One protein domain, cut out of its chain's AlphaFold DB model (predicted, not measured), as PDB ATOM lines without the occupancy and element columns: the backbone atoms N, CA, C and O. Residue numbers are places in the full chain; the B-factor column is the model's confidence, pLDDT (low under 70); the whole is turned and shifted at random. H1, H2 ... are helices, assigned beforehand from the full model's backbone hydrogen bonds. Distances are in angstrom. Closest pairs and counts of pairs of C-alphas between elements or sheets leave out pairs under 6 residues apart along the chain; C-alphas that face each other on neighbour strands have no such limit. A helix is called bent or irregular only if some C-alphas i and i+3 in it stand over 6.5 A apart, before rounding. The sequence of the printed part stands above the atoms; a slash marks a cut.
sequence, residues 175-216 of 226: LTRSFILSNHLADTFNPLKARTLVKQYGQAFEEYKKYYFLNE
ATOM      1  N   LEU A 175     -46.476  12.362 -33.642       95.81
ATOM      2  CA  LEU A 175     -45.338  12.585 -34.529       95.81
ATOM      3  C   LEU A 175     -44.728  11.269 -35.009       95.81
ATOM      4  O   LEU A 175     -44.534  11.089 -36.211       95.81
ATOM      5  N   THR A 176     -44.462  10.321 -34.104       96.06
ATOM      6  CA  THR A 176     -43.901   9.013 -34.480       96.06
ATOM      7  C   THR A 176     -44.869   8.219 -35.340       96.06
ATOM      8  O   THR A 176     -44.468   7.631 -36.348       96.06
ATOM      9  N   ARG A 177     -46.153   8.219 -34.977       95.50
ATOM     10  CA  ARG A 177     -47.194   7.593 -35.794       95.50
ATOM     11  C   ARG A 177     -47.219   8.184 -37.205       95.50
ATOM     12  O   ARG A 177     -47.232   7.428 -38.174       95.50
ATOM     13  N   SER A 178     -47.169   9.507 -37.315       96.31
ATOM     14  CA  SER A 178     -47.181  10.230 -38.589       96.31
ATOM     15  C   SER A 178     -45.931   9.950 -39.418       96.31
ATOM     16  O   SER A 178     -46.052   9.687 -40.611       96.31
ATOM     17  N   PHE A 179     -44.752   9.902 -38.792       97.56
ATOM     18  CA  PHE A 179     -43.505   9.509 -39.448       97.56
ATOM     19  C   PHE A 179     -43.605   8.102 -40.053       97.56
ATOM     20  O   PHE A 179     -43.305   7.923 -41.232       97.56
ATOM     21  N   ILE A 180     -44.066   7.113 -39.279       97.69
ATOM     22  CA  ILE A 180     -44.179   5.719 -39.736       97.69
ATOM     23  C   ILE A 180     -45.138   5.596 -40.921       97.69
ATOM     24  O   ILE A 180     -44.806   4.941 -41.908       97.69
ATOM     25  N   LEU A 181     -46.316   6.215 -40.824       96.81
ATOM     26  CA  LEU A 181     -47.362   6.081 -41.839       96.81
ATOM     27  C   LEU A 181     -47.043   6.882 -43.107       96.81
ATOM     28  O   LEU A 181     -47.179   6.351 -44.204       96.81
ATOM     29  N   SER A 182     -46.564   8.121 -42.971       95.81
ATOM     30  CA  SER A 182     -46.288   9.002 -44.119       95.81
ATOM     31  C   SER A 182     -45.068   8.560 -44.928       95.81
ATOM     32  O   SER A 182     -44.972   8.869 -46.108       95.81
ATOM     33  N   ASN A 183     -44.144   7.816 -44.309       95.88
ATOM     34  CA  ASN A 183     -42.999   7.210 -44.994       95.88
ATOM     35  C   ASN A 183     -43.258   5.749 -45.404       95.88
ATOM     36  O   ASN A 183     -42.324   5.058 -45.800       95.88
ATOM     37  N   HIS A 184     -44.500   5.257 -45.284       95.62
ATOM     38  CA  HIS A 184     -44.890   3.888 -45.640       95.62
ATOM     39  C   HIS A 184     -44.025   2.794 -44.983       95.62
ATOM     40  O   HIS A 184     -43.787   1.734 -45.559       95.62
ATOM     41  N   LEU A 185     -43.561   3.027 -43.749       95.50
ATOM     42  CA  LEU A 185     -42.749   2.055 -43.002       95.50
ATOM     43  C   LEU A 185     -43.599   0.901 -42.438       95.50
ATOM     44  O   LEU A 185     -43.062  -0.126 -42.019       95.50
ATOM     45  N   ALA A 186     -44.922   1.087 -42.395       94.38
ATOM     46  CA  ALA A 186     -45.925   0.072 -42.099       94.38
ATOM     47  C   ALA A 186     -47.298   0.504 -42.647       94.38
ATOM     48  O   ALA A 186     -47.615   1.692 -42.630       94.38
ATOM     49  N   ASP A 187     -48.143  -0.460 -43.025       91.19
ATOM     50  CA  ASP A 187     -49.514  -0.190 -43.501       91.19
ATOM     51  C   ASP A 187     -50.422   0.373 -42.397       91.19
ATOM     52  O   ASP A 187     -51.326   1.171 -42.638       91.19
ATOM     53  N   THR A 188     -50.182  -0.055 -41.157       92.38
ATOM     54  CA  THR A 188     -50.919   0.390 -39.970       92.38
ATOM     55  C   THR A 188     -49.962   0.626 -38.815       92.38
ATOM     56  O   THR A 188     -48.974  -0.097 -38.657       92.38
ATOM     57  N   PHE A 189     -50.284   1.591 -37.957       91.12
ATOM     58  CA  PHE A 189     -49.494   1.849 -36.761       91.12
ATOM     59  C   PHE A 189     -49.651   0.713 -35.743       91.12
ATOM     60  O   PHE A 189     -50.762   0.359 -35.352       91.12
ATOM     61  N   ASN A 190     -48.523   0.167 -35.286       89.69
ATOM     62  CA  ASN A 190     -48.473  -0.842 -34.233       89.69
ATOM     63  C   ASN A 190     -47.511  -0.379 -33.122       89.69
ATOM     64  O   ASN A 190     -46.295  -0.387 -33.353       89.69
ATOM     65  N   PRO A 191     -48.017  -0.048 -31.917       85.06
ATOM     66  CA  PRO A 191     -47.193   0.435 -30.805       85.06
ATOM     67  C   PRO A 191     -46.031  -0.503 -30.449       85.06
ATOM     68  O   PRO A 191     -44.920  -0.053 -30.179       85.06
ATOM     69  N   LEU A 192     -46.242  -1.821 -30.544       85.81
ATOM     70  CA  LEU A 192     -45.232  -2.828 -30.199       85.81
ATOM     71  C   LEU A 192     -44.047  -2.849 -31.177       85.81
ATOM     72  O   LEU A 192     -42.974  -3.343 -30.834       85.81
ATOM     73  N   LYS A 193     -44.233  -2.336 -32.401       92.88
ATOM     74  CA  LYS A 193     -43.193  -2.279 -33.441       92.88
ATOM     75  C   LYS A 193     -42.601  -0.883 -33.619       92.88
ATOM     76  O   LYS A 193     -41.496  -0.773 -34.151       92.88
ATOM     77  N   ALA A 194     -43.296   0.160 -33.162       94.50
ATOM     78  CA  ALA A 194     -42.923   1.555 -33.387       94.50
ATOM     79  C   ALA A 194     -41.487   1.857 -32.940       94.50
ATOM     80  O   ALA A 194     -40.700   2.404 -33.710       94.50
ATOM     81  N   ARG A 195     -41.094   1.403 -31.741       95.25
ATOM     82  CA  ARG A 195     -39.729   1.595 -31.222       95.25
ATOM     83  C   ARG A 195     -38.655   0.991 -32.130       95.25
ATOM     84  O   ARG A 195     -37.608   1.601 -32.326       95.25
ATOM     85  N   THR A 196     -38.887  -0.210 -32.655       96.38
ATOM     86  CA  THR A 196     -37.931  -0.893 -33.537       96.38
ATOM     87  C   THR A 196     -37.816  -0.171 -34.874       96.38
ATOM     88  O   THR A 196     -36.701   0.061 -35.332       96.38
ATOM     89  N   LEU A 197     -38.947   0.249 -35.452       96.06
ATOM     90  CA  LEU A 197     -38.970   1.008 -36.704       96.06
ATOM     91  C   LEU A 197     -38.228   2.337 -36.563       96.06
ATOM     92  O   LEU A 197     -37.334   2.625 -37.349       96.06
ATOM     93  N   VAL A 198     -38.519   3.114 -35.520       95.88
ATOM     94  CA  VAL A 198     -37.836   4.396 -35.305       95.88
ATOM     95  C   VAL A 198     -36.332   4.211 -35.099       95.88
ATOM     96  O   VAL A 198     -35.547   4.996 -35.616       95.88
ATOM     97  N   LYS A 199     -35.903   3.150 -34.405       96.00
ATOM     98  CA  LYS A 199     -34.472   2.835 -34.281       96.00
ATOM     99  C   LYS A 199     -33.831   2.471 -35.620       96.00
ATOM    100  O   LYS A 199     -32.715   2.905 -35.882       96.00
ATOM    101  N   GLN A 200     -34.516   1.682 -36.445       97.12
ATOM    102  CA  GLN A 200     -34.031   1.287 -37.769       97.12
ATOM    103  C   GLN A 200     -33.868   2.500 -38.697       97.12
ATOM    104  O   GLN A 200     -32.888   2.574 -39.432       97.12
ATOM    105  N   TYR A 201     -34.786   3.465 -38.622       96.75
ATOM    106  CA  TYR A 201     -34.790   4.684 -39.438       96.75
ATOM    107  C   TYR A 201     -34.373   5.930 -38.638       96.75
ATOM    108  O   TYR A 201     -34.889   7.023 -38.863       96.75
ATOM    109  N   GLY A 202     -33.437   5.768 -37.695       96.56
ATOM    110  CA  GLY A 202     -33.108   6.785 -36.690       96.56
ATOM    111  C   GLY A 202     -32.723   8.146 -37.270       96.56
ATOM    112  O   GLY A 202     -33.261   9.157 -36.832       96.56
ATOM    113  N   GLN A 203     -31.857   8.190 -38.288       97.19
ATOM    114  CA  GLN A 203     -31.449   9.459 -38.906       97.19
ATOM    115  C   GLN A 203     -32.639  10.206 -39.528       97.19
ATOM    116  O   GLN A 203     -32.844  11.381 -39.233       97.19
ATOM    117  N   ALA A 204     -33.455   9.513 -40.330       97.44
ATOM    118  CA  ALA A 204     -34.639  10.102 -40.954       97.44
ATOM    119  C   ALA A 204     -35.660  10.569 -39.905       97.44
ATOM    120  O   ALA A 204     -36.286  11.615 -40.064       97.44
ATOM    121  N   PHE A 205     -35.801   9.832 -38.799       97.75
ATOM    122  CA  PHE A 205     -36.667  10.235 -37.696       97.75
ATOM    123  C   PHE A 205     -36.158  11.490 -36.970       97.75
ATOM    124  O   PHE A 205     -36.951  12.372 -36.647       97.75
ATOM    125  N   GLU A 206     -34.848  11.610 -36.731       96.94
ATOM    126  CA  GLU A 206     -34.256  12.824 -36.153       96.94
ATOM    127  C   GLU A 206     -34.447  14.043 -37.061       96.94
ATOM    128  O   GLU A 206     -34.769  15.129 -36.578       96.94
ATOM    129  N   GLU A 207     -34.298  13.874 -38.375       97.31
ATOM    130  CA  GLU A 207     -34.582  14.928 -39.351       97.31
ATOM    131  C   GLU A 207     -36.064  15.316 -39.338       97.31
ATOM    132  O   GLU A 207     -36.375  16.501 -39.258       97.31
ATOM    133  N   TYR A 208     -36.973  14.338 -39.312       97.25
ATOM    134  CA  TYR A 208     -38.413  14.577 -39.219       97.25
ATOM    135  C   TYR A 208     -38.783  15.356 -37.947       97.25
ATOM    136  O   TYR A 208     -39.517  16.343 -38.004       97.25
ATOM    137  N   LYS A 209     -38.219  14.981 -36.790       96.62
ATOM    138  CA  LYS A 209     -38.464  15.686 -35.522       96.62
ATOM    139  C   LYS A 209     -38.113  17.169 -35.588       96.62
ATOM    140  O   LYS A 209     -38.848  17.965 -35.019       96.62
ATOM    141  N   LYS A 210     -37.051  17.569 -36.296       96.88
ATOM    142  CA  LYS A 210     -36.671  18.993 -36.399       96.88
ATOM    143  C   LYS A 210     -37.791  19.874 -36.957       96.88
ATOM    144  O   LYS A 210     -37.852  21.043 -36.598       96.88
ATOM    145  N   TYR A 211     -38.661  19.318 -37.800       96.06
ATOM    146  CA  TYR A 211     -39.755  20.058 -38.427       96.06
ATOM    147  C   TYR A 211     -41.077  19.954 -37.661       96.06
ATOM    148  O   TYR A 211     -41.820  20.926 -37.620       96.06
ATOM    149  N   TYR A 212     -41.370  18.803 -37.046       96.56
ATOM    150  CA  TYR A 212     -42.700  18.525 -36.480       96.56
ATOM    151  C   TYR A 212     -42.749  18.494 -34.950       96.56
ATOM    152  O   TYR A 212     -43.823  18.341 -34.374       96.56
ATOM    153  N   PHE A 213     -41.607  18.613 -34.266       95.81
ATOM    154  CA  PHE A 213     -41.565  18.497 -32.807       95.81
ATOM    155  C   PHE A 213     -42.356  19.595 -32.094       95.81
ATOM    156  O   PHE A 213     -43.025  19.299 -31.113       95.81
ATOM    157  N   LEU A 214     -42.329  20.835 -32.595       95.81
ATOM    158  CA  LEU A 214     -43.116  21.921 -32.000       95.81
ATOM    159  C   LEU A 214     -44.618  21.619 -32.069       95.81
ATOM    160  O   LEU A 214     -45.278  21.670 -31.038       95.81
ATOM    161  N   ASN A 215     -45.122  21.179 -33.225       95.25
ATOM    162  CA  ASN A 215     -46.519  20.767 -33.372       95.25
ATOM    163  C   ASN A 215     -46.890  19.622 -32.414       95.25
ATOM    164  O   ASN A 215     -47.954  19.652 -31.808       95.25
ATOM    165  N   GLU A 216     -46.011  18.628 -32.224       94.88
ATOM    166  CA  GLU A 216     -46.253  17.539 -31.262       94.88
ATOM    167  C   GLU A 216     -46.422  18.060 -29.830       94.88
ATOM    168  O   GLU A 216     -47.258  17.532 -29.086       94.88
TER     169      GLU A 216
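What this domain is: This is residues 175 to 216 of the 226 residues of an uncharacterized protein of Tetragenococcus muriaticus 3MR10-3 (UniProt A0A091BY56). Two helices, H2 and H3, meet near a tight turn at residue 201 as the arms of a V, and a short helix, H1, sits in the mouth of the V, steeply tilted to H3 and about perpendicular to H2, touching both arms. The three helix centres make a triangle, and the first and last printed residues, Leu 175 and Glu 216, come near each other at the ends of H1 and H3. The printed part has 42 residues with three named helices, in the order H1, H2, H3, and no named strand; the class is all helix. It is compact, with a radius of gyration of the C-alphas of 9.6 A, and rounded, with spans of 24 by 18 by 16 A.

How they stand to each other: H1, residues 175 to 182, touches H2, residues 191 to 200. Their closest C-alphas are those of Thr 176 and Ala 194, 7.6 A apart, and their lines are about perpendicular, at 80 degrees. H1 also touches H3, residues 202 to 216, with the C-alphas of Leu 175 and Glu 216 closest at 6.0 A. H1 and H3 run opposite ways at a steep tilt of 62 degrees, with their centres 10.0 A apart. H2 and H3 are close but not clearly touching, with the C-alphas of Val 198 and Phe 205 closest at 6.4 A. These two run opposite ways at a steep tilt of 57 degrees, and their centres are 15.0 A apart. In H1 every O i to N i+4 pair is within hydrogen-bond range; in H2 it is 4 of 6 pairs and in H3 8 of 11.

Where its parts are: H1 begins at C-alpha 175, at (-45.338, 12.585, -34.529), and measures 10.3 A from first to last C-alpha. H2 measures 14.9 A, from Pro 191 at (-47.193, 0.435, -30.805) to Gln 200. It is irregular, with C-alphas 192 and 195 standing 7.1 A apart. H3, the longest helix with 15 residues, measures 17.8 A from Gly 202 to Glu 216, where its C-alpha is at (-46.253, 17.539, -31.262). It is irregular too, with C-alphas 211 and 214 standing 7.5 A apart.

The domain as a whole: The two C-alphas farthest apart are those of Asp 187 and Leu 214, at 25.7 A. The printed part has no cut. The link from H1 to H2, residues 183 to 190, is short, and the link from H2 to H3, one residue, is tight. The mean pLDDT of the printed part is 95.2, and no printed residue is under 70.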